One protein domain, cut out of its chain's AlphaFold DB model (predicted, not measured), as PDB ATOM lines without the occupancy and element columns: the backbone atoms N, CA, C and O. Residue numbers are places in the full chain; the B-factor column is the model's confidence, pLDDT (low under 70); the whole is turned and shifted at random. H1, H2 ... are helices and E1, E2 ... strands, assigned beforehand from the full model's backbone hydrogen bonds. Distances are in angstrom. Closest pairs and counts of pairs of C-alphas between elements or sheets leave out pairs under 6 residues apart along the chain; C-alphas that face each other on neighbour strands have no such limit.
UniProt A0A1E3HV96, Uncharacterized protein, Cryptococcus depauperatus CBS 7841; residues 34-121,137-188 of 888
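AT A GLANCE: This is residues 34 to 121 and 137 to 188 of the 888 residues of an uncharacterized protein of Cryptococcus depauperatus CBS 7841 (UniProt A0A1E3HV96). There is little regular structure: unnamed chain surrounds a small core sheet of three short parallel strands, order E2 E3 E4, which H1 and H2 graze, with H3 beside H1. E1 and E5 make a separate parallel pair far from that core. The mixed class has 44 of 140 printed residues in named elements, E1 E2 H1 E3 H2 E4 H3 E5. It is compact, radius of gyration of the C-alphas 14.7 A, spanning 44 by 36 by 25 A.

HOW THE PARTS SIT: E1, residues 34 to 37, is parallel to E5, residues 180 to 184; N 36 and O 182, 2.9 A apart, are within hydrogen-bond range. E2, residues 63 to 66, is parallel to E3, residues 98 to 100, with N 100 and O 65 within range at 2.8 A. E3 is parallel to E4, residues 144 to 146, with N 99 and O 144 within range at 2.8 A. H1, residues 73 to 82, only grazes this sheet; E2, H1 and E3 form a strand-helix-strand unit, parallel neighbours joined through a helix, its crossover left-handed. H2, residues 107 to 112, only grazes it too. H3, residues 149 to 157, only just touches H1, with 3 pairs of C-alphas within 8 A, the closest Leu 76 and Val 151, 7.3 A. Every O i to N i+4 pair is within range in H1, H2 and H3.

IN THESE COORDINATES: E1 begins at C-alpha 34 (180.904, 231.149, 140.578). H1 is 14.4 A long. E5 ends at C-alpha 184 (185.644, 227.614, 148.308).

THE WHOLE: Residues 122 to 136 are not printed; C-alphas 121 and 137 are 24.2 A apart. Links E1 to E2, H1 to E3 and H3 to E5 are long. Of the printed part, 23 residues are under 70 in pLDDT, among them 114 to 121.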
ATOM      1  N   TRP A  34     181.721 230.928 139.376       71.56
ATOM      2  CA  TRP A  34     180.904 231.149 140.578       71.56
ATOM      3  C   TRP A  34     181.533 230.497 141.828       71.56
ATOM      4  O   TRP A  34     181.703 229.272 141.858       71.56
ATOM      5  N   PRO A  35     181.854 231.267 142.889       76.25
ATOM      6  CA  PRO A  35     182.391 230.716 144.129       76.25
ATOM      7  C   PRO A  35     181.301 229.946 144.882       76.25
ATOM      8  O   PRO A  35     180.337 230.531 145.362       76.25
ATOM      9  N   THR A  36     181.476 228.633 144.993       77.94
ATOM     10  CA  THR A  36     180.536 227.713 145.640       77.94
ATOM     11  C   THR A  36     181.027 227.369 147.039       77.94
ATOM     12  O   THR A  36     182.138 226.866 147.198       77.94
ATOM     13  N   TYR A  37     180.196 227.612 148.050       83.44
ATOM     14  CA  TYR A  37     180.497 227.261 149.438       83.44
ATOM     15  C   TYR A  37     179.740 225.995 149.845       83.44
ATOM     16  O   TYR A  37     178.506 225.967 149.801       83.44
ATOM     17  N   TYR A  38     180.492 224.980 150.271       88.81
ATOM     18  CA  TYR A  38     179.986 223.782 150.941       88.81
ATOM     19  C   TYR A  38     180.231 223.901 152.458       88.81
ATOM     20  O   TYR A  38     181.248 224.473 152.857       88.81
ATOM     21  N   PRO A  39     179.331 223.388 153.317       91.56
ATOM     22  CA  PRO A  39     179.574 223.308 154.749       91.56
ATOM     23  C   PRO A  39     180.635 222.242 155.037       91.56
ATOM     24  O   PRO A  39     180.640 221.175 154.420       91.56
ATOM     25  N   CYS A  40     181.515 222.526 155.993       93.12
ATOM     26  CA  CYS A  40     182.473 221.576 156.546       93.12
ATOM     27  C   CYS A  40     182.116 221.303 158.009       93.12
ATOM     28  O   CYS A  40     181.884 222.245 158.764       93.12
ATOM     29  N   GLY A  41     182.076 220.032 158.396       94.25
ATOM     30  CA  GLY A  41     182.001 219.608 159.791       94.25
ATOM     31  C   GLY A  41     183.332 219.052 160.294       94.25
ATOM     32  O   GLY A  41     184.356 219.142 159.610       94.25
ATOM     33  N   GLY A  42     183.309 218.497 161.500       95.62
ATOM     34  CA  GLY A  42     184.486 218.068 162.241       95.62
ATOM     35  C   GLY A  42     184.640 216.552 162.357       95.62
ATOM     36  O   GLY A  42     184.157 215.767 161.539       95.62
ATOM     37  N   ILE A  43     185.341 216.172 163.422       96.81
ATOM     38  CA  ILE A  43     185.562 214.801 163.894       96.81
ATOM     39  C   ILE A  43     184.708 214.604 165.157       96.81
ATOM     40  O   ILE A  43     184.517 215.556 165.921       96.81
ATOM     41  N   SER A  44     184.200 213.391 165.374       97.19
ATOM     42  CA  SER A  44     183.358 213.027 166.518       97.19
ATOM     43  C   SER A  44     184.038 213.276 167.855       97.19
ATOM     44  O   SER A  44     185.245 213.079 167.998       97.19
ATOM     45  N   TYR A  45     183.240 213.629 168.865       94.31
ATOM     46  CA  TYR A  45     183.694 213.653 170.258       94.31
ATOM     47  C   TYR A  45     184.282 212.303 170.710       94.31
ATOM     48  O   TYR A  45     185.201 212.289 171.521       94.31
ATOM     49  N   LEU A  46     183.813 211.179 170.148       92.44
ATOM     50  CA  LEU A  46     184.330 209.831 170.432       92.44
ATOM     51  C   LEU A  46     185.757 209.598 169.907       92.44
ATOM     52  O   LEU A  46     186.424 208.673 170.353       92.44
ATOM     53  N   LEU A  47     186.223 210.430 168.972       92.81
ATOM     54  CA  LEU A  47     187.574 210.404 168.403       92.81
ATOM     55  C   LEU A  47     188.366 211.663 168.809       92.81
ATOM     56  O   LEU A  47     189.160 212.187 168.029       92.81
ATOM     57  N   ASN A  48     188.105 212.190 170.014       94.69
ATOM     58  CA  ASN A  48     188.696 213.420 170.568       94.69
ATOM     59  C   ASN A  48     188.513 214.677 169.686       94.69
ATOM     60  O   ASN A  48     189.267 215.650 169.783       94.69
ATOM     61  N   GLY A  49     187.500 214.672 168.816       94.94
ATOM     62  CA  GLY A  49     187.134 215.790 167.958       94.94
ATOM     63  C   GLY A  49     186.205 216.810 168.628       94.94
ATOM     64  O   GLY A  49     185.915 216.760 169.821       94.94
ATOM     65  N   ARG A  50     185.726 217.771 167.830       94.25
ATOM     66  CA  ARG A  50     184.837 218.868 168.275       94.25
ATOM     67  C   ARG A  50     183.347 218.613 168.020       94.25
ATOM     68  O   ARG A  50     182.549 219.520 168.251       94.25
ATOM     69  N   GLY A  51     182.990 217.414 167.569       96.75
ATOM     70  CA  GLY A  51     181.657 217.043 167.106       96.75
ATOM     71  C   GLY A  51     181.608 216.997 165.579       96.75
ATOM     72  O   GLY A  51     182.121 217.895 164.903       96.75
ATOM     73  N   ILE A  52     180.995 215.954 165.012       97.62
ATOM     74  CA  ILE A  52     180.920 215.780 163.552       97.62
ATOM     75  C   ILE A  52     180.189 216.953 162.887       97.62
ATOM     76  O   ILE A  52     180.609 217.432 161.833       97.62
ATOM     77  N   PHE A  53     179.123 217.466 163.499       97.62
ATOM     78  CA  PHE A  53     178.307 218.538 162.930       97.62
ATOM     79  C   PHE A  53     178.695 219.921 163.466       97.62
ATOM     80  O   PHE A  53     177.841 220.796 163.585       97.62
ATOM     81  N   VAL A  54     179.981 220.142 163.754       96.75
ATOM     82  CA  VAL A  54     180.553 221.438 164.152       96.75
ATOM     83  C   VAL A  54     181.570 221.896 163.107       96.75
ATOM     84  O   VAL A  54     182.439 221.122 162.712       96.75
ATOM     85  N   ASP A  55     181.490 223.153 162.666       95.56
ATOM     86  CA  ASP A  55     182.487 223.745 161.764       95.56
ATOM     87  C   ASP A  55     183.859 223.794 162.469       95.56
ATOM     88  O   ASP A  55     184.000 224.495 163.479       95.56
ATOM     89  N   PRO A  56     184.893 223.092 161.965       94.44
ATOM     90  CA  PRO A  56     186.185 222.991 162.639       94.44
ATOM     91  C   PRO A  56     186.913 224.340 162.722       94.44
ATOM     92  O   PRO A  56     187.716 224.548 163.636       94.44
ATOM     93  N   THR A  57     186.615 225.265 161.802       93.88
ATOM     94  CA  THR A  57     187.202 226.610 161.734       93.88
ATOM     95  C   THR A  57     186.582 227.585 162.729       93.88
ATOM     96  O   THR A  57     187.305 228.410 163.284       93.88
ATOM     97  N   THR A  58     185.263 227.530 162.940       94.31
ATOM     98  CA  THR A  58     184.545 228.502 163.788       94.31
ATOM     99  C   THR A  58     184.115 227.948 165.145       94.31
ATOM    100  O   THR A  58     183.836 228.729 166.050       94.31
ATOM    101  N   GLY A  59     184.065 226.623 165.312       93.44
ATOM    102  CA  GLY A  59     183.522 225.970 166.506       93.44
ATOM    103  C   GLY A  59     181.995 226.056 166.626       93.44
ATOM    104  O   GLY A  59     181.454 225.731 167.679       93.44
ATOM    105  N   VAL A  60     181.296 226.505 165.577       94.88
ATOM    106  CA  VAL A  60     179.837 226.686 165.575       94.88
ATOM    107  C   VAL A  60     179.144 225.431 165.041       94.88
ATOM    108  O   VAL A  60     179.537 224.883 164.010       94.88
ATOM    109  N   GLY A  61     178.081 224.995 165.723       95.19
ATOM    110  CA  GLY A  61     177.237 223.887 165.278       95.19
ATOM    111  C   GLY A  61     176.571 224.176 163.931       95.19
ATOM    112  O   GLY A  61     175.920 225.208 163.743       95.19
ATOM    113  N   LEU A  62     176.711 223.252 162.982       96.31
ATOM    114  CA  LEU A  62     176.075 223.320 161.674       96.31
ATOM    115  C   LEU A  62     174.553 223.303 161.843       96.31
ATOM    116  O   LEU A  62     173.994 222.450 162.532       96.31
ATOM    117  N   SER A  63     173.880 224.248 161.189       96.25
ATOM    118  CA  SER A  63     172.424 224.364 161.228       96.25
ATOM    119  C   SER A  63     171.795 223.466 160.163       96.25
ATOM    120  O   SER A  63     171.896 223.725 158.957       96.25
ATOM    121  N   ILE A  64     171.162 222.395 160.627       97.12
ATOM    122  CA  ILE A  64     170.601 221.295 159.843       97.12
ATOM    123  C   ILE A  64     169.083 221.304 160.039       97.12
ATOM    124  O   ILE A  64     168.607 221.245 161.167       97.12
ATOM    125  N   TRP A  65     168.290 221.371 158.972       96.75
ATOM    126  CA  TRP A  65     166.849 221.114 159.069       96.75
ATOM    127  C   TRP A  65     166.564 219.642 158.784       96.75
ATOM    128  O   TRP A  65     167.140 219.067 157.859       96.75
ATOM    129  N   VAL A  66     165.659 219.052 159.560       96.12
ATOM    130  CA  VAL A  66     165.249 217.651 159.435       96.12
ATOM    131  C   VAL A  66     163.775 217.602 159.051       96.12
ATOM    132  O   VAL A  66     162.939 218.227 159.703       96.12
ATOM    133  N   ASP A  67     163.463 216.863 157.993       95.31
ATOM    134  CA  ASP A  67     162.116 216.729 157.450       95.31
ATOM    135  C   ASP A  67     161.173 215.987 158.423       95.31
ATOM    136  O   ASP A  67     161.414 214.817 158.735       95.31
ATOM    137  N   PRO A  68     160.074 216.615 158.894       93.06
ATOM    138  CA  PRO A  68     159.147 216.000 159.846       93.06
ATOM    139  C   PRO A  68     158.410 214.750 159.342       93.06
ATOM    140  O   PRO A  68     157.677 214.137 160.117       93.06
ATOM    141  N   SER A  69     158.548 214.391 158.060       90.69
ATOM    142  CA  SER A  69     158.004 213.155 157.484       90.69
ATOM    143  C   SER A  69     158.927 211.933 157.619       90.69
ATOM    144  O   SER A  69     158.546 210.843 157.193       90.69
ATOM    145  N   LEU A  70     160.117 212.086 158.210       91.44
ATOM    146  CA  LEU A  70     161.066 210.993 158.441       91.44
ATOM    147  C   LEU A  70     160.635 210.063 159.582       91.44
ATOM    148  O   LEU A  70     160.186 210.512 160.636       91.44
ATOM    149  N   GLU A  71     160.814 208.756 159.377       91.12
ATOM    150  CA  GLU A  71     160.354 207.724 160.316       91.12
ATOM    151  C   GLU A  71     161.106 207.773 161.655       91.12
ATOM    152  O   GLU A  71     160.467 207.770 162.708       91.12
ATOM    153  N   ASP A  72     162.435 207.931 161.622       93.12
ATOM    154  CA  ASP A  72     163.266 208.209 162.804       93.12
ATOM    155  C   ASP A  72     163.659 209.695 162.918       93.12
ATOM    156  O   ASP A  72     164.825 210.068 163.062       93.12
ATOM    157  N   LEU A  73     162.663 210.582 162.861       92.38
ATOM    158  CA  LEU A  73     162.850 212.015 163.114       92.38
ATOM    159  C   LEU A  73     163.592 212.288 164.439       92.38
ATOM    160  O   LEU A  73     164.436 213.177 164.509       92.38
ATOM    161  N   PHE A  74     163.278 211.538 165.502       91.50
ATOM    162  CA  PHE A  74     163.792 211.813 166.846       91.50
ATOM    163  C   PHE A  74     165.188 211.239 167.107       91.50
ATOM    164  O   PHE A  74     165.990 211.926 167.742       91.50
ATOM    165  N   GLY A  75     165.508 210.033 166.631       93.88
ATOM    166  CA  GLY A  75     166.859 209.481 166.722       93.88
ATOM    167  C   GLY A  75     167.843 210.278 165.871       93.88
ATOM    168  O   GLY A  75     168.914 210.628 166.361       93.88
ATOM    169  N   LEU A  76     167.442 210.705 164.668       95.31
ATOM    170  CA  LEU A  76     168.260 211.580 163.825       95.31
ATOM    171  C   LEU A  76     168.543 212.940 164.494       95.31
ATOM    172  O   LEU A  76     169.700 213.351 164.573       95.31
ATOM    173  N   ILE A  77     167.516 213.613 165.036       94.88
ATOM    174  CA  ILE A  77     167.674 214.871 165.795       94.88
ATOM    175  C   ILE A  77     168.605 214.679 166.999       94.88
ATOM    176  O   ILE A  77     169.513 215.485 167.208       94.88
ATOM    177  N   LYS A  78     168.416 213.599 167.771       94.25
ATOM    178  CA  LYS A  78     169.256 213.279 168.932       94.25
ATOM    179  C   LYS A  78     170.719 213.084 168.524       94.25
ATOM    180  O   LYS A  78     171.604 213.616 169.187       94.25
ATOM    181  N   SER A  79     170.977 212.344 167.448       96.12
ATOM    182  CA  SER A  79     172.333 212.080 166.963       96.12
ATOM    183  C   SER A  79     173.016 213.338 166.422       96.12
ATOM    184  O   SER A  79     174.196 213.547 166.688       96.12
ATOM    185  N   ILE A  80     172.270 214.224 165.751       97.00
ATOM    186  CA  ILE A  80     172.772 215.542 165.330       97.00
ATOM    187  C   ILE A  80     173.193 216.381 166.545       97.00
ATOM    188  O   ILE A  80     174.284 216.947 166.542       97.00
ATOM    189  N   TRP A  81     172.367 216.435 167.597       96.00
ATOM    190  CA  TRP A  81     172.690 217.165 168.830       96.00
ATOM    191  C   TRP A  81     173.843 216.537 169.620       96.00
ATOM    192  O   TRP A  81     174.665 217.274 170.162       96.00
ATOM    193  N   LYS A  82     173.940 215.199 169.671       95.62
ATOM    194  CA  LYS A  82     175.061 214.496 170.322       95.62
ATOM    195  C   LYS A  82     176.406 214.866 169.686       95.62
ATOM    196  O   LYS A  82     177.401 214.921 170.391       95.62
ATOM    197  N   GLU A  83     176.415 215.165 168.390       97.38
ATOM    198  CA  GLU A  83     177.598 215.548 167.610       97.38
ATOM    199  C   GLU A  83     177.697 217.065 167.345       97.38
ATOM    200  O   GLU A  83     178.278 217.505 166.351       97.38
ATOM    201  N   GLY A  84     177.115 217.877 168.238       95.56
ATOM    202  CA  GLY A  84     177.294 219.334 168.291       95.56
ATOM    203  C   GLY A  84     176.519 220.143 167.244       95.56
ATOM    204  O   GLY A  84     176.595 221.372 167.235       95.56
ATOM    205  N   GLY A  85     175.740 219.487 166.384       96.75
ATOM    206  CA  GLY A  85     174.916 220.142 165.373       96.75
ATOM    207  C   GLY A  85     173.690 220.841 165.959       96.75
ATOM    208  O   GLY A  85     173.193 220.514 167.040       96.75
ATOM    209  N   HIS A  86     173.148 221.803 165.218       96.31
ATOM    210  CA  HIS A  86     171.942 222.536 165.592       96.31
ATOM    211  C   HIS A  86     170.790 222.170 164.661       96.31
ATOM    212  O   HIS A  86     170.906 222.282 163.443       96.31
ATOM    213  N   VAL A  87     169.649 221.768 165.227       96.75
ATOM    214  CA  VAL A  87     168.459 221.464 164.418       96.75
ATOM    215  C   VAL A  87     167.652 222.741 164.204       96.75
ATOM    216  O   VAL A  87     167.094 223.311 165.141       96.75
ATOM    217  N   SER A  88     167.614 223.203 162.958       95.31
ATOM    218  CA  SER A  88     166.883 224.399 162.551       95.31
ATOM    219  C   SER A  88     165.372 224.139 162.575       95.31
ATOM    220  O   SER A  88     164.937 223.088 162.101       95.31
ATOM    221  N   PRO A  89     164.535 225.075 163.066       88.12
ATOM    222  CA  PRO A  89     163.086 224.876 163.123       88.12
ATOM    223  C   PRO A  89     162.424 224.878 161.735       88.12
ATOM    224  O   PRO A  89     161.336 224.328 161.580       88.12
ATOM    225  N   THR A  90     163.053 225.500 160.731       90.75
ATOM    226  CA  THR A  90     162.488 225.675 159.386       90.75
ATOM    227  C   THR A  90     163.557 225.551 158.290       90.75
ATOM    228  O   THR A  90     164.723 225.918 158.467       90.75
ATOM    229  N   HIS A  91     163.164 225.019 157.128       92.38
ATOM    230  CA  HIS A  91     164.067 224.810 155.988       92.38
ATOM    231  C   HIS A  91     164.448 226.115 155.267       92.38
ATOM    232  O   HIS A  91     165.478 226.181 154.597       92.38
ATOM    233  N   ASP A  92     163.638 227.166 155.396       89.25
ATOM    234  CA  ASP A  92     163.816 228.464 154.739       89.25
ATOM    235  C   ASP A  92     164.873 229.347 155.422       89.25
ATOM    236  O   ASP A  92     165.644 230.001 154.717       89.25
ATOM    237  N   ASN A  93     164.989 229.275 156.754       90.56
ATOM    238  CA  ASN A  93     165.931 230.006 157.608       90.56
ATOM    239  C   ASN A  93     167.326 230.143 156.967       90.56
ATOM    240  O   ASN A  93     167.965 229.148 156.622       90.56
ATOM    241  N   VAL A  94     167.797 231.386 156.823       88.50
ATOM    242  CA  VAL A  94     169.069 231.761 156.174       88.50
ATOM    243  C   VAL A  94     170.278 231.057 156.797       88.50
ATOM    244  O   VAL A  94     171.242 230.771 156.091       88.50
ATOM    245  N   GLY A  95     170.220 230.740 158.094       90.25
ATOM    246  CA  GLY A  95     171.274 229.999 158.783       90.25
ATOM    247  C   GLY A  95     171.331 228.508 158.439       90.25
ATOM    248  O   GLY A  95     172.387 227.915 158.613       90.25
ATOM    249  N   THR A  96     170.237 227.897 157.961       93.94
ATOM    250  CA  THR A  96     170.174 226.462 157.623       93.94
ATOM    251  C   THR A  96     171.052 226.157 156.407       93.94
ATOM    252  O   THR A  96     170.777 226.659 155.319       93.94
ATOM    253  N   GLN A  97     172.065 225.305 156.579       92.81
ATOM    254  CA  GLN A  97     173.041 224.931 155.543       92.81
ATOM    255  C   GLN A  97     172.719 223.566 154.916       92.81
ATOM    256  O   GLN A  97     172.935 223.354 153.724       92.81
ATOM    257  N   ILE A  98     172.164 222.648 155.708       94.81
ATOM    258  CA  ILE A  98     171.833 221.282 155.292       94.81
ATOM    259  C   ILE A  98     170.338 221.040 155.506       94.81
ATOM    260  O   ILE A  98     169.786 221.424 156.537       94.81
ATOM    261  N   LEU A  99     169.692 220.383 154.545       94.81
ATOM    262  CA  LEU A  99     168.342 219.844 154.655       94.81
ATOM    263  C   LEU A  99     168.421 218.321 154.548       94.81
ATOM    264  O   LEU A  99     168.859 217.800 153.523       94.81
ATOM    265  N   ILE A 100     167.966 217.606 155.568       94.62
ATOM    266  CA  ILE A 100     167.827 216.151 155.516       94.62
ATOM    267  C   ILE A 100     166.373 215.856 155.183       94.62
ATOM    268  O   ILE A 100     165.482 216.158 155.978       94.62
ATOM    269  N   ILE A 101     166.138 215.351 153.973       92.81
ATOM    270  CA  ILE A 101     164.815 215.321 153.338       92.81
ATOM    271  C   ILE A 101     164.321 213.884 153.180       92.81
ATOM    272  O   ILE A 101     165.097 212.978 152.881       92.81
ATOM    273  N   SER A 102     163.017 213.667 153.367       89.00
ATOM    274  CA  SER A 102     162.422 212.352 153.138       89.00
ATOM    275  C   SER A 102     162.414 212.002 151.646       89.00
ATOM    276  O   SER A 102     161.932 212.799 150.830       89.00
ATOM    277  N   PRO A 103     162.865 210.795 151.247       81.38
ATOM    278  CA  PRO A 103     162.682 210.336 149.875       81.38
ATOM    279  C   PRO A 103     161.186 210.214 149.529       81.38
ATOM    280  O   PRO A 103     160.803 210.409 148.371       81.38
ATOM    281  N   HIS A 104     160.327 209.977 150.525       77.81
ATOM    282  CA  HIS A 104     158.890 209.764 150.370       77.81
ATOM    283  C   HIS A 104     158.090 211.081 150.392       77.81
ATOM    284  O   HIS A 104     157.376 211.389 151.340       77.81
ATOM    285  N   GLN A 105     158.174 211.825 149.283       63.31
ATOM    286  CA  GLN A 105     157.224 212.880 148.881       63.31
ATOM    287  C   GLN A 105     156.945 214.007 149.903       63.31
ATOM    288  O   GLN A 105     155.787 214.360 150.140       63.31
ATOM    289  N   SER A 106     157.974 214.665 150.451       67.00
ATOM    290  CA  SER A 106     157.748 215.962 151.106       67.00
ATOM    291  C   SER A 106     157.630 217.103 150.087       67.00
ATOM    292  O   SER A 106     158.360 217.169 149.096       67.00
ATOM    293  N   SER A 107     156.733 218.060 150.339       82.50
ATOM    294  CA  SER A 107     156.606 219.278 149.518       82.50
ATOM    295  C   SER A 107     157.860 220.164 149.568       82.50
ATOM    296  O   SER A 107     158.071 220.998 148.690       82.50
ATOM    297  N   THR A 108     158.717 219.964 150.570       82.31
ATOM    298  CA  THR A 108     160.037 220.590 150.669       82.31
ATOM    299  C   THR A 108     161.006 220.029 149.619       82.31
ATOM    300  O   THR A 108     161.774 220.802 149.051       82.31
ATOM    301  N   ARG A 109     160.919 218.733 149.271       83.62
ATOM    302  CA  ARG A 109     161.650 218.138 148.133       83.62
ATOM    303  C   ARG A 109     161.247 218.801 146.812       83.62
ATOM    304  O   ARG A 109     162.110 219.295 146.093       83.62
ATOM    305  N   ASP A 110     159.941 218.878 146.543       82.00
ATOM    306  CA  ASP A 110     159.344 219.552 145.370       82.00
ATOM    307  C   ASP A 110     159.830 221.000 145.184       82.00
ATOM    308  O   ASP A 110     159.943 221.482 144.059       82.00
ATOM    309  N   MET A 111     160.053 221.715 146.290       80.62
ATOM    310  CA  MET A 111     160.403 223.136 146.296       80.62
ATOM    311  C   MET A 111     161.899 223.398 146.051       80.62
ATOM    312  O   MET A 111     162.261 224.497 145.635       80.62
ATOM    313  N   TYR A 112     162.762 222.411 146.313       79.31
ATOM    314  CA  TYR A 112     164.220 222.565 146.255       79.31
ATOM    315  C   TYR A 112     164.916 221.705 145.185       79.31
ATOM    316  O   TYR A 112     166.020 222.042 144.752       79.31
ATOM    317  N   CYS A 113     164.288 220.637 144.693       74.44
ATOM    318  CA  CYS A 113     164.758 219.962 143.485       74.44
ATOM    319  C   CYS A 113     164.647 220.884 142.257       74.44
ATOM    320  O   CYS A 113     163.654 221.585 142.075       74.44
ATOM    321  N   HIS A 114     165.641 220.832 141.363       67.00
ATOM    322  CA  HIS A 114     165.550 221.522 140.073       67.00
ATOM    323  C   HIS A 114     164.359 220.966 139.265       67.00
ATOM    324  O   HIS A 114     164.229 219.740 139.189       67.00
ATOM    325  N   PRO A 115     163.509 221.801 138.632       62.78
ATOM    326  CA  PRO A 115     162.287 221.334 137.968       62.78
ATOM    327  C   PRO A 115     162.552 220.301 136.866       62.78
ATOM    328  O   PRO A 115     161.752 219.392 136.672       62.78
ATOM    329  N   ASP A 116     163.700 220.372 136.189       62.38
ATOM    330  CA  ASP A 116     164.055 219.406 135.143       62.38
ATOM    331  C   ASP A 116     164.403 218.009 135.694       62.38
ATOM    332  O   ASP A 116     164.294 217.025 134.958       62.38
ATOM    333  N   ARG A 117     164.748 217.909 136.992       60.81
ATOM    334  CA  ARG A 117     165.015 216.652 137.718       60.81
ATOM    335  C   ARG A 117     163.755 215.987 138.296       60.81
ATOM    336  O   ARG A 117     163.868 214.884 138.825       60.81
ATOM    337  N   ILE A 118     162.569 216.602 138.194       60.19
ATOM    338  CA  ILE A 118     161.288 215.961 138.548       60.19
ATOM    339  C   ILE A 118     160.403 215.878 137.289       60.19
ATOM    340  O   ILE A 118     159.796 216.881 136.910       60.19
ATOM    341  N   PRO A 119     160.288 214.699 136.642       58.38
ATOM    342  CA  PRO A 119     159.563 214.543 135.376       58.38
ATOM    343  C   PRO A 119     158.117 215.064 135.396       58.38
ATOM    344  O   PRO A 119     157.720 215.790 134.484       58.38
ATOM    345  N   ASP A 120     157.357 214.761 136.452       58.56
ATOM    346  CA  ASP A 120     155.929 215.099 136.540       58.56
ATOM    347  C   ASP A 120     155.665 216.581 136.856       58.56
ATOM    348  O   ASP A 120     154.633 217.137 136.470       58.56
ATOM    349  N   LEU A 121     156.609 217.273 137.510       52.50
ATOM    350  CA  LEU A 121     156.429 218.677 137.899       52.50
ATOM    351  C   LEU A 121     156.541 219.666 136.733       52.50
ATOM    352  O   LEU A 121     156.196 220.838 136.897       52.50
ATOM    353  N   GLU A 137     174.864 234.414 145.517       75.56
ATOM    354  CA  GLU A 137     174.032 233.248 145.836       75.56
ATOM    355  C   GLU A 137     172.876 233.670 146.757       75.56
ATOM    356  O   GLU A 137     173.104 234.224 147.838       75.56
ATOM    357  N   GLU A 138     171.630 233.404 146.360       82.00
ATOM    358  CA  GLU A 138     170.487 233.572 147.259       82.00
ATOM    359  C   GLU A 138     170.551 232.532 148.404       82.00
ATOM    360  O   GLU A 138     171.054 231.425 148.199       82.00
ATOM    361  N   PRO A 139     170.020 232.816 149.613       80.44
ATOM    362  CA  PRO A 139     170.193 231.948 150.788       80.44
ATOM    363  C   PRO A 139     169.753 230.486 150.630       80.44
ATOM    364  O   PRO A 139     170.205 229.635 151.389       80.44
ATOM    365  N   TRP A 140     168.870 230.185 149.677       80.56
ATOM    366  CA  TRP A 140     168.430 228.824 149.365       80.56
ATOM    367  C   TRP A 140     169.398 228.070 148.435       80.56
ATOM    368  O   TRP A 140     169.451 226.849 148.513       80.56
ATOM    369  N   GLN A 141     170.206 228.772 147.628       82.56
ATOM    370  CA  GLN A 141     171.204 228.179 146.721       82.56
ATOM    371  C   GLN A 141     172.448 227.642 147.449       82.56
ATOM    372  O   GLN A 141     173.211 226.842 146.917       82.56
ATOM    373  N   VAL A 142     172.673 228.094 148.687       84.31
ATOM    374  CA  VAL A 142     173.790 227.628 149.525       84.31
ATOM    375  C   VAL A 142     173.466 226.292 150.212       84.31
ATOM    376  O   VAL A 142     174.341 225.682 150.820       84.31
ATOM    377  N   LYS A 143     172.211 225.829 150.137       90.88
ATOM    378  CA  LYS A 143     171.719 224.685 150.911       90.88
ATOM    379  C   LYS A 143     171.939 223.365 150.184       90.88
ATOM    380  O   LYS A 143     171.937 223.303 148.956       90.88
ATOM    381  N   ILE A 144     172.096 222.292 150.951       90.56
ATOM    382  CA  ILE A 144     172.347 220.947 150.421       90.56
ATOM    383  C   ILE A 144     171.269 220.004 150.929       90.56
ATOM    384  O   ILE A 144     171.044 219.918 152.133       90.56
ATOM    385  N   MET A 145     170.612 219.302 150.011       90.75
ATOM    386  CA  MET A 145     169.724 218.191 150.338       90.75
ATOM    387  C   MET A 145     170.547 216.920 150.505       90.75
ATOM    388  O   MET A 145     171.289 216.576 149.590       90.75
ATOM    389  N   LEU A 146     170.390 216.226 151.628       92.19
ATOM    390  CA  LEU A 146     171.040 214.950 151.934       92.19
ATOM    391  C   LEU A 146     169.996 213.904 152.349       92.19
ATOM    392  O   LEU A 146     168.963 214.241 152.932       92.19
ATOM    393  N   ASP A 147     170.277 212.635 152.047       91.62
ATOM    394  CA  ASP A 147     169.445 211.508 152.477       91.62
ATOM    395  C   ASP A 147     169.629 211.223 153.982       91.62
ATOM    396  O   ASP A 147     170.713 211.464 154.523       91.62
ATOM    397  N   PRO A 148     168.632 210.646 154.680       92.12
ATOM    398  CA  PRO A 148     168.701 210.406 156.128       92.12
ATOM    399  C   PRO A 148     169.896 209.557 156.573       92.12
ATOM    400  O   PRO A 148     170.519 209.844 157.595       92.12
ATOM    401  N   CYS A 149     170.272 208.555 155.773       92.69
ATOM    402  CA  CYS A 149     171.398 207.666 156.060       92.69
ATOM    403  C   CYS A 149     172.772 208.357 156.010       92.69
ATOM    404  O   CYS A 149     173.750 207.783 156.484       92.69
ATOM    405  N   TRP A 150     172.877 209.585 155.483       94.44
ATOM    406  CA  TRP A 150     174.125 210.351 155.529       94.44
ATOM    407  C   TRP A 150     174.555 210.671 156.969       94.44
ATOM    408  O   TRP A 150     175.747 210.608 157.262       94.44
ATOM    409  N   VAL A 151     173.608 210.930 157.883       94.75
ATOM    410  CA  VAL A 151     173.919 211.132 159.312       94.75
ATOM    411  C   VAL A 151     174.501 209.859 159.913       94.75
ATOM    412  O   VAL A 151     175.536 209.926 160.569       94.75
ATOM    413  N   THR A 152     173.889 208.702 159.641       94.38
ATOM    414  CA  THR A 152     174.383 207.399 160.108       94.38
ATOM    415  C   THR A 152     175.797 207.133 159.605       94.38
ATOM    416  O   THR A 152     176.678 206.869 160.412       94.38
ATOM    417  N   ARG A 153     176.063 207.344 158.308       94.75
ATOM    418  CA  ARG A 153     177.405 207.180 157.725       94.75
ATOM    419  C   ARG A 153     178.446 208.119 158.334       94.75
ATOM    420  O   ARG A 153     179.583 207.716 158.541       94.75
ATOM    421  N   CYS A 154     178.073 209.360 158.649       95.88
ATOM    422  CA  CYS A 154     178.966 210.290 159.342       95.88
ATOM    423  C   CYS A 154     179.320 209.799 160.758       95.88
ATOM    424  O   CYS A 154     180.469 209.919 161.174       95.88
ATOM    425  N   LEU A 155     178.356 209.216 161.482       95.81
ATOM    426  CA  LEU A 155     178.569 208.617 162.808       95.81
ATOM    427  C   LEU A 155     179.437 207.352 162.725       95.81
ATOM    428  O   LEU A 155     180.383 207.221 163.492       95.81
ATOM    429  N   GLU A 156     179.150 206.461 161.772       95.25
ATOM    430  CA  GLU A 156     179.895 205.218 161.506       95.25
ATOM    431  C   GLU A 156     181.367 205.481 161.157       95.25
ATOM    432  O   GLU A 156     182.241 204.718 161.552       95.25
ATOM    433  N   GLN A 157     181.646 206.559 160.418       96.50
ATOM    434  CA  GLN A 157     183.007 206.974 160.066       96.50
ATOM    435  C   GLN A 157     183.667 207.856 161.140       96.50
ATOM    436  O   GLN A 157     184.872 208.078 161.093       96.50
ATOM    437  N   GLY A 158     182.900 208.388 162.097       97.06
ATOM    438  CA  GLY A 158     183.400 209.290 163.135       97.06
ATOM    439  C   GLY A 158     183.818 210.685 162.642       97.06
ATOM    440  O   GLY A 158     184.429 211.434 163.405       97.06
ATOM    441  N   PHE A 159     183.507 211.071 161.399       96.94
ATOM    442  CA  PHE A 159     183.828 212.391 160.837       96.94
ATOM    443  C   PHE A 159     182.828 212.841 159.760       96.94
ATOM    444  O   PHE A 159     182.020 212.068 159.244       96.94
ATOM    445  N   PHE A 160     182.872 214.129 159.413       96.25
ATOM    446  CA  PHE A 160     181.938 214.741 158.469       96.25
ATOM    447  C   PHE A 160     182.202 214.343 157.007       96.25
ATOM    448  O   PHE A 160     183.193 214.752 156.395       96.25
ATOM    449  N   LEU A 161     181.259 213.615 156.405       94.06
ATOM    450  CA  LEU A 161     181.315 213.202 155.000       94.06
ATOM    451  C   LEU A 161     180.862 214.334 154.064       94.06
ATOM    452  O   LEU A 161     179.708 214.374 153.637       94.06
ATOM    453  N   GLY A 162     181.778 215.262 153.771       90.56
ATOM    454  CA  GLY A 162     181.593 216.357 152.807       90.56
ATOM    455  C   GLY A 162     181.852 215.977 151.337       90.56
ATOM    456  O   GLY A 162     181.955 214.804 150.984       90.56
ATOM    457  N   GLU A 163     182.012 216.990 150.472       83.38
ATOM    458  CA  GLU A 163     182.101 216.847 149.002       83.38
ATOM    459  C   GLU A 163     183.132 215.815 148.518       83.38
ATOM    460  O   GLU A 163     182.824 215.002 147.646       83.38
ATOM    461  N   HIS A 164     184.327 215.789 149.115       82.06
ATOM    462  CA  HIS A 164     185.398 214.860 148.729       82.06
ATOM    463  C   HIS A 164     185.037 213.375 148.910       82.06
ATOM    464  O   HIS A 164     185.625 212.529 148.240       82.06
ATOM    465  N   TYR A 165     184.049 213.059 149.753       84.50
ATOM    466  CA  TYR A 165     183.570 211.697 150.012       84.50
ATOM    467  C   TYR A 165     182.377 211.295 149.132       84.50
ATOM    468  O   TYR A 165     181.719 210.297 149.412       84.50
ATOM    469  N   GLN A 166     182.076 212.072 148.082       77.38
ATOM    470  CA  GLN A 166     180.940 211.848 147.178       77.38
ATOM    471  C   GLN A 166     179.614 211.644 147.929       77.38
ATOM    472  O   GLN A 166     178.817 210.766 147.593       77.38
ATOM    473  N   TRP A 167     179.359 212.468 148.956       74.44
ATOM    474  CA  TRP A 167     178.047 212.508 149.601       74.44
ATOM    475  C   TRP A 167     176.942 212.616 148.539       74.44
ATOM    476  O   TRP A 167     177.012 213.455 147.644       74.44
ATOM    477  N   ALA A 168     175.910 211.770 148.623       59.91
ATOM    478  CA  ALA A 168     174.867 211.662 147.591       59.91
ATOM    479  C   ALA A 168     173.947 212.903 147.492       59.91
ATOM    480  O   ALA A 168     172.892 212.872 146.856       59.91
ATOM    481  N   GLY A 169     174.326 213.998 148.152       66.56
ATOM    482  CA  GLY A 169     173.527 215.194 148.285       66.56
ATOM    483  C   GLY A 169     173.473 216.039 147.020       66.56
ATOM    484  O   GLY A 169     174.450 216.217 146.296       66.56
ATOM    485  N   CYS A 170     172.310 216.634 146.787       74.88
ATOM    486  CA  CYS A 170     172.132 217.638 145.749       74.88
ATOM    487  C   CYS A 170     172.260 219.032 146.363       74.88
ATOM    488  O   CYS A 170     171.465 219.401 147.233       74.88
ATOM    489  N   ARG A 171     173.207 219.846 145.873       80.12
ATOM    490  CA  ARG A 171     173.178 221.288 146.142       80.12
ATOM    491  C   ARG A 171     171.916 221.872 145.513       80.12
ATOM    492  O   ARG A 171     171.665 221.707 144.318       80.12
ATOM    493  N   ILE A 172     171.116 222.530 146.335       76.69
ATOM    494  CA  ILE A 172     169.894 223.205 145.925       76.69
ATOM    495  C   ILE A 172     170.304 224.404 145.075       76.69
ATOM    496  O   ILE A 172     171.167 225.166 145.484       76.69
ATOM    497  N   GLY A 173     169.699 224.592 143.901       66.62
ATOM    498  CA  GLY A 173     169.899 225.822 143.125       66.62
ATOM    499  C   GLY A 173     171.350 226.136 142.750       66.62
ATOM    500  O   GLY A 173     171.697 227.315 142.656       66.62
ATOM    501  N   GLY A 174     172.192 225.114 142.540       60.88
ATOM    502  CA  GLY A 174     173.506 225.305 141.919       60.88
ATOM    503  C   GLY A 174     173.386 226.088 140.600       60.88
ATOM    504  O   GLY A 174     172.327 226.045 139.963       60.88
ATOM    505  N   PRO A 175     174.424 226.842 140.196       60.25
ATOM    506  CA  PRO A 175     174.360 227.628 138.972       60.25
ATOM    507  C   PRO A 175     174.158 226.704 137.758       60.25
ATOM    508  O   PRO A 175     174.468 225.514 137.813       60.25
ATOM    509  N   SER A 176     173.587 227.242 136.677       59.28
ATOM    510  CA  SER A 176     173.243 226.451 135.490       59.28
ATOM    511  C   SER A 176     174.469 225.752 134.897       59.28
ATOM    512  O   SER A 176     175.583 226.248 135.019       59.28
ATOM    513  N   GLU A 177     174.263 224.623 134.212       62.81
ATOM    514  CA  GLU A 177     175.324 223.692 133.766       62.81
ATOM    515  C   GLU A 177     176.422 224.330 132.883       62.81
ATOM    516  O   GLU A 177     177.508 223.776 132.733       62.81
ATOM    517  N   ASN A 178     176.164 225.525 132.342       65.69
ATOM    518  CA  ASN A 178     177.104 226.323 131.552       65.69
ATOM    519  C   ASN A 178     178.085 227.162 132.405       65.69
ATOM    520  O   ASN A 178     179.085 227.652 131.881       65.69
ATOM    521  N   ILE A 179     177.794 227.375 133.692       66.69
ATOM    522  CA  ILE A 179     178.567 228.207 134.623       66.69
ATOM    523  C   ILE A 179     179.513 227.306 135.417       66.69
ATOM    524  O   ILE A 179     179.089 226.361 136.080       66.69
ATOM    525  N   ARG A 180     180.812 227.616 135.396       70.19
ATOM    526  CA  ARG A 180     181.808 226.834 136.137       70.19
ATOM    527  C   ARG A 180     181.780 227.223 137.611       70.19
ATOM    528  O   ARG A 180     181.950 228.392 137.950       70.19
ATOM    529  N   THR A 181     181.613 226.252 138.498       73.00
ATOM    530  CA  THR A 181     181.787 226.467 139.936       73.00
ATOM    531  C   THR A 181     183.265 226.409 140.319       73.00
ATOM    532  O   THR A 181     184.061 225.687 139.719       73.00
ATOM    533  N   LEU A 182     183.638 227.165 141.351       77.56
ATOM    534  CA  LEU A 182     184.887 226.975 142.085       77.56
ATOM    535  C   LEU A 182     184.542 226.688 143.552       77.56
ATOM    536  O   LEU A 182     184.056 227.604 144.224       77.56
ATOM    537  N   PRO A 183     184.796 225.471 144.066       72.88
ATOM    538  CA  PRO A 183     184.670 225.186 145.489       72.88
ATOM    539  C   PRO A 183     185.542 226.141 146.314       72.88
ATOM    540  O   PRO A 183     186.727 226.335 146.031       72.88
ATOM    541  N   ARG A 184     184.954 226.763 147.337       75.69
ATOM    542  CA  ARG A 184     185.644 227.614 148.308       75.69
ATOM    543  C   ARG A 184     185.314 227.177 149.727       75.69
ATOM    544  O   ARG A 184     184.161 226.915 150.059       75.69
ATOM    545  N   HIS A 185     186.336 227.180 150.579       68.31
ATOM    546  CA  HIS A 185     186.186 226.913 152.006       68.31
ATOM    547  C   HIS A 185     185.224 227.939 152.643       68.31
ATOM    548  O   HIS A 185     185.394 229.140 152.393       68.31
ATOM    549  N   PRO A 186     184.242 227.533 153.471       64.06
ATOM    550  CA  PRO A 186     183.212 228.440 153.991       64.06
ATOM    551  C   PRO A 186     183.790 229.594 154.821       64.06
ATOM    552  O   PRO A 186     183.284 230.712 154.741       64.06
ATOM    553  N   ALA A 187     184.915 229.382 155.512       63.47
ATOM    554  CA  ALA A 187     185.642 230.439 156.223       63.47
ATOM    555  C   ALA A 187     186.032 231.646 155.334       63.47
ATOM    556  O   ALA A 187     186.065 232.778 155.816       63.47
ATOM    557  N   ALA A 188     186.262 231.447 154.028       64.88
ATOM    558  CA  ALA A 188     186.577 232.538 153.100       64.88
ATOM    559  C   ALA A 188     185.386 233.491 152.864       64.88
ATOM    560  O   ALA A 188     185.591 234.641 152.479       64.88
TER     561      ALA A 188